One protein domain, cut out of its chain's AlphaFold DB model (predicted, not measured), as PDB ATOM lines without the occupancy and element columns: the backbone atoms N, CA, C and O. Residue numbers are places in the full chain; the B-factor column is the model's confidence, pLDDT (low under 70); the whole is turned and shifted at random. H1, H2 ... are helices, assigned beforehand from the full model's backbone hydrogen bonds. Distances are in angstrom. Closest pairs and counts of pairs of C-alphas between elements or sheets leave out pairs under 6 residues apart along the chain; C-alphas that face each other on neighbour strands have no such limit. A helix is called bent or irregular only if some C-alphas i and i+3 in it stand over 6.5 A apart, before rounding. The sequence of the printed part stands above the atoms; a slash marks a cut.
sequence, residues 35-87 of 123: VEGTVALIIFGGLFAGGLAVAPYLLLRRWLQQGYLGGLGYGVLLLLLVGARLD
ATOM      1  N   VAL A  35     -46.422  19.146   2.049       78.06
ATOM      2  CA  VAL A  35     -47.679  19.170   1.282       78.06
ATOM      3  C   VAL A  35     -47.404  19.657  -0.143       78.06
ATOM      4  O   VAL A  35     -47.961  19.116  -1.093       78.06
ATOM      5  N   GLU A  36     -46.496  20.619  -0.296       73.12
ATOM      6  CA  GLU A  36     -46.107  21.197  -1.580       73.12
ATOM      7  C   GLU A  36     -45.412  20.178  -2.493       73.12
ATOM      8  O   GLU A  36     -45.843  19.989  -3.629       73.12
ATOM      9  N   GLY A  37     -44.439  19.424  -1.979       71.62
ATOM     10  CA  GLY A  37     -43.769  18.345  -2.706       71.62
ATOM     11  C   GLY A  37     -44.726  17.212  -3.086       71.62
ATOM     12  O   GLY A  37     -44.645  16.663  -4.185       71.62
ATOM     13  N   THR A  38     -45.707  16.910  -2.228       79.31
ATOM     14  CA  THR A  38     -46.753  15.925  -2.546       79.31
ATOM     15  C   THR A  38     -47.656  16.415  -3.680       79.31
ATOM     16  O   THR A  38     -47.943  15.666  -4.613       79.31
ATOM     17  N   VAL A  39     -48.084  17.680  -3.637       83.56
ATOM     18  CA  VAL A  39     -48.898  18.295  -4.695       83.56
ATOM     19  C   VAL A  39     -48.123  18.355  -6.010       83.56
ATOM     20  O   VAL A  39     -48.663  17.970  -7.048       83.56
ATOM     21  N   ALA A  40     -46.852  18.755  -5.977       78.25
ATOM     22  CA  ALA A  40     -45.987  18.772  -7.149       78.25
ATOM     23  C   ALA A  40     -45.838  17.369  -7.759       78.25
ATOM     24  O   ALA A  40     -46.005  17.203  -8.967       78.25
ATOM     25  N   LEU A  41     -45.623  16.336  -6.939       81.00
ATOM     26  CA  LEU A  41     -45.534  14.952  -7.406       81.00
ATOM     27  C   LEU A  41     -46.851  14.458  -8.024       81.00
ATOM     28  O   LEU A  41     -46.836  13.794  -9.060       81.00
ATOM     29  N   ILE A  42     -48.000  14.810  -7.443       85.06
ATOM     30  CA  ILE A  42     -49.310  14.454  -8.005       85.06
ATOM     31  C   ILE A  42     -49.542  15.154  -9.347       85.06
ATOM     32  O   ILE A  42     -50.022  14.519 -10.283       85.06
ATOM     33  N   ILE A  43     -49.204  16.438  -9.473       83.94
ATOM     34  CA  ILE A  43     -49.433  17.195 -10.707       83.94
ATOM     35  C   ILE A  43     -48.443  16.759 -11.793       83.94
ATOM     36  O   ILE A  43     -48.852  16.305 -12.860       83.94
ATOM     37  N   PHE A  44     -47.140  16.856 -11.541       76.12
ATOM     38  CA  PHE A  44     -46.124  16.585 -12.559       76.12
ATOM     39  C   PHE A  44     -45.919  15.085 -12.799       76.12
ATOM     40  O   PHE A  44     -45.837  14.646 -13.944       76.12
ATOM     41  N   GLY A  45     -45.892  14.282 -11.736       79.38
ATOM     42  CA  GLY A  45     -45.754  12.829 -11.843       79.38
ATOM     43  C   GLY A  45     -47.075  12.139 -12.177       79.38
ATOM     44  O   GLY A  45     -47.140  11.335 -13.098       79.38
ATOM     45  N   GLY A  46     -48.147  12.455 -11.452       82.81
ATOM     46  CA  GLY A  46     -49.445  11.803 -11.637       82.81
ATOM     47  C   GLY A  46     -50.208  12.301 -12.865       82.81
ATOM     48  O   GLY A  46     -50.515  11.520 -13.763       82.81
ATOM     49  N   LEU A  47     -50.532  13.596 -12.912       84.12
ATOM     50  CA  LEU A  47     -51.429  14.159 -13.923       84.12
ATOM     51  C   LEU A  47     -50.757  14.277 -15.294       84.12
ATOM     52  O   LEU A  47     -51.337  13.841 -16.286       84.12
ATOM     53  N   PHE A  48     -49.544  14.828 -15.366       82.94
ATOM     54  CA  PHE A  48     -48.842  14.977 -16.643       82.94
ATOM     55  C   PHE A  48     -48.384  13.630 -17.204       82.94
ATOM     56  O   PHE A  48     -48.753  13.290 -18.330       82.94
ATOM     57  N   ALA A  49     -47.634  12.832 -16.436       82.50
ATOM     58  CA  ALA A  49     -47.175  11.536 -16.938       82.50
ATOM     59  C   ALA A  49     -48.349  10.569 -17.165       82.50
ATOM     60  O   ALA A  49     -48.386   9.875 -18.182       82.50
ATOM     61  N   GLY A  50     -49.352  10.574 -16.279       83.88
ATOM     62  CA  GLY A  50     -50.579   9.798 -16.461       83.88
ATOM     63  C   GLY A  50     -51.374  10.234 -17.693       83.88
ATOM     64  O   GLY A  50     -51.790   9.390 -18.481       83.88
ATOM     65  N   GLY A  51     -51.527  11.540 -17.922       86.06
ATOM     66  CA  GLY A  51     -52.187  12.079 -19.113       86.06
ATOM     67  C   GLY A  51     -51.475  11.681 -20.409       86.06
ATOM     68  O   GLY A  51     -52.116  11.194 -21.345       86.06
ATOM     69  N   LEU A  52     -50.144  11.795 -20.435       87.56
ATOM     70  CA  LEU A  52     -49.320  11.338 -21.556       87.56
ATOM     71  C   LEU A  52     -49.422   9.825 -21.770       87.56
ATOM     72  O   LEU A  52     -49.434   9.378 -22.912       87.56
ATOM     73  N   ALA A  53     -49.551   9.033 -20.704       86.06
ATOM     74  CA  ALA A  53     -49.753   7.593 -20.803       86.06
ATOM     75  C   ALA A  53     -51.172   7.217 -21.267       86.06
ATOM     76  O   ALA A  53     -51.350   6.167 -21.877       86.06
ATOM     77  N   VAL A  54     -52.192   8.046 -21.036       88.81
ATOM     78  CA  VAL A  54     -53.573   7.759 -21.462       88.81
ATOM     79  C   VAL A  54     -53.781   8.009 -22.956       88.81
ATOM     80  O   VAL A  54     -54.495   7.246 -23.606       88.81
ATOM     81  N   ALA A  55     -53.155   9.034 -23.536       89.12
ATOM     82  CA  ALA A  55     -53.355   9.364 -24.951       89.12
ATOM     83  C   ALA A  55     -53.035   8.195 -25.923       89.12
ATOM     84  O   ALA A  55     -53.898   7.863 -26.743       89.12
ATOM     85  N   PRO A  56     -51.888   7.488 -25.817       88.06
ATOM     86  CA  PRO A  56     -51.619   6.307 -26.630       88.06
ATOM     87  C   PRO A  56     -52.553   5.145 -26.291       88.06
ATOM     88  O   PRO A  56     -53.018   4.464 -27.204       88.06
ATOM     89  N   TYR A  57     -52.893   4.940 -25.011       86.50
ATOM     90  CA  TYR A  57     -53.854   3.906 -24.614       86.50
ATOM     91  C   TYR A  57     -55.185   4.080 -25.344       86.50
ATOM     92  O   TYR A  57     -55.736   3.118 -25.870       86.50
ATOM     93  N   LEU A  58     -55.685   5.313 -25.452       88.12
ATOM     94  CA  LEU A  58     -56.929   5.599 -26.158       88.12
ATOM     95  C   LEU A  58     -56.854   5.296 -27.660       88.12
ATOM     96  O   LEU A  58     -57.884   4.933 -28.228       88.12
ATOM     97  N   LEU A  59     -55.683   5.407 -28.291       87.38
ATOM     98  CA  LEU A  59     -55.466   5.017 -29.691       87.38
ATOM     99  C   LEU A  59     -55.403   3.487 -29.838       87.38
ATOM    100  O   LEU A  59     -56.021   2.911 -30.734       87.38
ATOM    101  N   LEU A  60     -54.710   2.826 -28.911       86.56
ATOM    102  CA  LEU A  60     -54.479   1.381 -28.901       86.56
ATOM    103  C   LEU A  60     -55.681   0.576 -28.389       86.56
ATOM    104  O   LEU A  60     -55.803  -0.602 -28.722       86.56
ATOM    105  N   ARG A  61     -56.620   1.188 -27.651       85.50
ATOM    106  CA  ARG A  61     -57.776   0.497 -27.042       85.50
ATOM    107  C   ARG A  61     -58.663  -0.239 -28.044       85.50
ATOM    108  O   ARG A  61     -59.381  -1.150 -27.663       85.50
ATOM    109  N   ARG A  62     -58.650   0.178 -29.316       85.12
ATOM    110  CA  ARG A  62     -59.390  -0.484 -30.406       85.12
ATOM    111  C   ARG A  62     -58.817  -1.876 -30.716       85.12
ATOM    112  O   ARG A  62     -59.559  -2.739 -31.167       85.12
ATOM    113  N   TRP A  63     -57.521  -2.067 -30.479       84.19
ATOM    114  CA  TRP A  63     -56.756  -3.281 -30.781       84.19
ATOM    115  C   TRP A  63     -56.456  -4.109 -29.524       84.19
ATOM    116  O   TRP A  63     -56.103  -5.281 -29.622       84.19
ATOM    117  N   LEU A  64     -56.589  -3.503 -28.343       78.38
ATOM    118  CA  LEU A  64     -56.387  -4.150 -27.053       78.38
ATOM    119  C   LEU A  64     -57.640  -4.890 -26.577       78.38
ATOM    120  O   LEU A  64     -58.768  -4.474 -26.839       78.38
ATOM    121  N   GLN A  65     -57.428  -5.976 -25.828       78.44
ATOM    122  CA  GLN A  65     -58.524  -6.708 -25.199       78.44
ATOM    123  C   GLN A  65     -59.324  -5.794 -24.268       78.44
ATOM    124  O   GLN A  65     -58.759  -5.023 -23.492       78.44
ATOM    125  N   GLN A  66     -60.651  -5.890 -24.345       79.19
ATOM    126  CA  GLN A  66     -61.535  -5.113 -23.485       79.19
ATOM    127  C   GLN A  66     -61.445  -5.618 -22.038       79.19
ATOM    128  O   GLN A  66     -61.404  -6.821 -21.787       79.19
ATOM    129  N   GLY A  67     -61.425  -4.688 -21.082       83.38
ATOM    130  CA  GLY A  67     -61.351  -4.986 -19.649       83.38
ATOM    131  C   GLY A  67     -59.945  -4.858 -19.051       83.38
ATOM    132  O   GLY A  67     -59.029  -4.305 -19.659       83.38
ATOM    133  N   TYR A  68     -59.781  -5.355 -17.822       85.38
ATOM    134  CA  TYR A  68     -58.571  -5.156 -17.010       85.38
ATOM    135  C   TYR A  68     -57.288  -5.713 -17.650       85.38
ATOM    136  O   TYR A  68     -56.212  -5.157 -17.438       85.38
ATOM    137  N   LEU A  69     -57.398  -6.764 -18.468       89.00
ATOM    138  CA  LEU A  69     -56.256  -7.378 -19.153       89.00
ATOM    139  C   LEU A  69     -55.615  -6.445 -20.188       89.00
ATOM    140  O   LEU A  69     -54.391  -6.403 -20.283       89.00
ATOM    141  N   GLY A  70     -56.413  -5.655 -20.917       87.12
ATOM    142  CA  GLY A  70     -55.889  -4.663 -21.858       87.12
ATOM    143  C   GLY A  70     -55.109  -3.561 -21.145       87.12
ATOM    144  O   GLY A  70     -54.010  -3.208 -21.562       87.12
ATOM    145  N   GLY A  71     -55.637  -3.073 -20.019       88.00
ATOM    146  CA  GLY A  71     -54.950  -2.088 -19.182       88.00
ATOM    147  C   GLY A  71     -53.641  -2.619 -18.596       88.00
ATOM    148  O   GLY A  71     -52.621  -1.936 -18.657       88.00
ATOM    149  N   LEU A  72     -53.641  -3.854 -18.086       92.06
ATOM    150  CA  LEU A  72     -52.442  -4.488 -17.534       92.06
ATOM    151  C   LEU A  72     -51.383  -4.709 -18.621       92.06
ATOM    152  O   LEU A  72     -50.230  -4.326 -18.437       92.06
ATOM    153  N   GLY A  73     -51.780  -5.249 -19.778       91.94
ATOM    154  CA  GLY A  73     -50.882  -5.441 -20.916       91.94
ATOM    155  C   GLY A  73     -50.283  -4.127 -21.420       91.94
ATOM    156  O   GLY A  73     -49.079  -4.048 -21.657       91.94
ATOM    157  N   TYR A  74     -51.096  -3.070 -21.509       91.50
ATOM    158  CA  TYR A  74     -50.616  -1.732 -21.846       91.50
ATOM    159  C   TYR A  74     -49.621  -1.196 -20.817       91.50
ATOM    160  O   TYR A  74     -48.569  -0.691 -21.194       91.50
ATOM    161  N   GLY A  75     -49.931  -1.330 -19.525       89.69
ATOM    162  CA  GLY A  75     -49.052  -0.890 -18.445       89.69
ATOM    163  C   GLY A  75     -47.699  -1.599 -18.474       89.69
ATOM    164  O   GLY A  75     -46.668  -0.946 -18.355       89.69
ATOM    165  N   VAL A  76     -47.687  -2.915 -18.710       92.56
ATOM    166  CA  VAL A  76     -46.447  -3.696 -18.864       92.56
ATOM    167  C   VAL A  76     -45.657  -3.237 -20.087       92.56
ATOM    168  O   VAL A  76     -44.452  -3.018 -19.987       92.56
ATOM    169  N   LEU A  77     -46.319  -3.042 -21.231       91.06
ATOM    170  CA  LEU A  77     -45.667  -2.540 -22.440       91.06
ATOM    171  C   LEU A  77     -45.047  -1.156 -22.209       91.06
ATOM    172  O   LEU A  77     -43.892  -0.930 -22.561       91.06
ATOM    173  N   LEU A  78     -45.797  -0.245 -21.585       89.44
ATOM    174  CA  LEU A  78     -45.331   1.099 -21.260       89.44
ATOM    175  C   LEU A  78     -44.126   1.045 -20.313       89.44
ATOM    176  O   LEU A  78     -43.133   1.729 -20.550       89.44
ATOM    177  N   LEU A  79     -44.183   0.196 -19.282       88.44
ATOM    178  CA  LEU A  79     -43.092   0.002 -18.329       88.44
ATOM    179  C   LEU A  79     -41.820  -0.497 -19.022       88.44
ATOM    180  O   LEU A  79     -40.743   0.023 -18.753       88.44
ATOM    181  N   LEU A  80     -41.936  -1.461 -19.937       89.62
ATOM    182  CA  LEU A  80     -40.790  -1.982 -20.684       89.62
ATOM    183  C   LEU A  80     -40.202  -0.939 -21.641       89.62
ATOM    184  O   LEU A  80     -38.985  -0.812 -21.729       89.62
ATOM    185  N   LEU A  81     -41.043  -0.176 -22.343       89.12
ATOM    186  CA  LEU A  81     -40.585   0.817 -23.319       89.12
ATOM    187  C   LEU A  81     -39.970   2.055 -22.663       89.12
ATOM    188  O   LEU A  81     -38.958   2.562 -23.140       89.12
ATOM    189  N   VAL A  82     -40.593   2.556 -21.599       85.81
ATOM    190  CA  VAL A  82     -40.191   3.800 -20.935       85.81
ATOM    191  C   VAL A  82     -39.172   3.516 -19.835       85.81
ATOM    192  O   VAL A  82     -38.129   4.163 -19.783       85.81
ATOM    193  N   GLY A  83     -39.421   2.513 -18.992       79.94
ATOM    194  CA  GLY A  83     -38.537   2.157 -17.880       79.94
ATOM    195  C   GLY A  83     -37.144   1.727 -18.339       79.94
ATOM    196  O   GLY A  83     -36.158   2.140 -17.738       79.94
ATOM    197  N   ALA A  84     -37.038   0.996 -19.453       77.00
ATOM    198  CA  ALA A  84     -35.741   0.625 -20.023       77.00
ATOM    199  C   ALA A  84     -34.986   1.800 -20.675       77.00
ATOM    200  O   ALA A  84     -33.818   1.653 -21.021       77.00
ATOM    201  N   ARG A  85     -35.639   2.950 -20.896       75.81
ATOM    202  CA  ARG A  85     -35.042   4.132 -21.545       75.81
ATOM    203  C   ARG A  85     -34.713   5.257 -20.576       75.81
ATOM    204  O   ARG A  85     -33.841   6.058 -20.883       75.81
ATOM    205  N   LEU A  86     -35.406   5.324 -19.441       69.88
ATOM    206  CA  LEU A  86     -35.164   6.336 -18.414       69.88
ATOM    207  C   LEU A  86     -33.986   5.997 -17.487       69.88
ATOM    208  O   LEU A  86     -33.614   6.856 -16.698       69.88
ATOM    209  N   ASP A  87     -33.424   4.785 -17.584       62.50
ATOM    210  CA  ASP A  87     -32.287   4.265 -16.801       62.50
ATOM    211  C   ASP A  87     -32.208   4.827 -15.364       62.50
ATOM    212  O   ASP A  87     -31.299   5.585 -15.009       62.50
TER     213      ASP A  87
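What this domain is: This is residues 35 to 87 of the 123 residues of an uncharacterized protein of Geodermatophilaceae bacterium (UniProt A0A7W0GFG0). Two helices make an open, lopsided V: the long H1 is one arm, and the shorter H2 folds back from near H1's last residues as the other. The two come near each other only around Tyr 57 and Tyr 74, while residues 35 to 41 and 43 to 49 of H1 and residues 79 to 87, of which 79 to 86 belong to H2, stand free. The printed part has 53 residues with two named helices, H1 then H2, and no named strand; its class is all helix. The whole is loose, with a radius of gyration of the C-alphas of 13.1 A, and elongated, spanning 39 by 24 by 16 A.

How they stand to each other: H1, residues 35 to 60, and H2, residues 68 to 86, are close but not clearly touching, with 2 pairs of C-alphas within 8 A. Their closest C-alphas, those of Tyr 57 and Tyr 74, are 7.1 A apart. Their lines stand at a steep tilt of 67 degrees, and they run opposite ways. Within hydrogen-bond range are 18 of 22 O i to N i+4 pairs in H1 and 14 of 15 in H2.

Where its parts are: H1 begins at C-alpha 35 (-47.679, 19.170, 1.282) and runs 35.7 A to C-alpha 60 (-54.479, 1.381, -28.901). It is neither bent nor irregular, but only just: C-alphas 53 and 56 are 6.3 A apart. H2 measures 26.1 A from C-alpha 68 to C-alpha 86 at (-35.164, 6.336, -18.414).

The domain as a whole: The two C-alphas farthest apart, those of Val 35 and Trp 63, are 40.2 A apart. The printed part has no cut, and the link from H1 to H2, 7 residues, is short. The mean pLDDT of the printed part is 83.8; residues 86 to 87 are under 70.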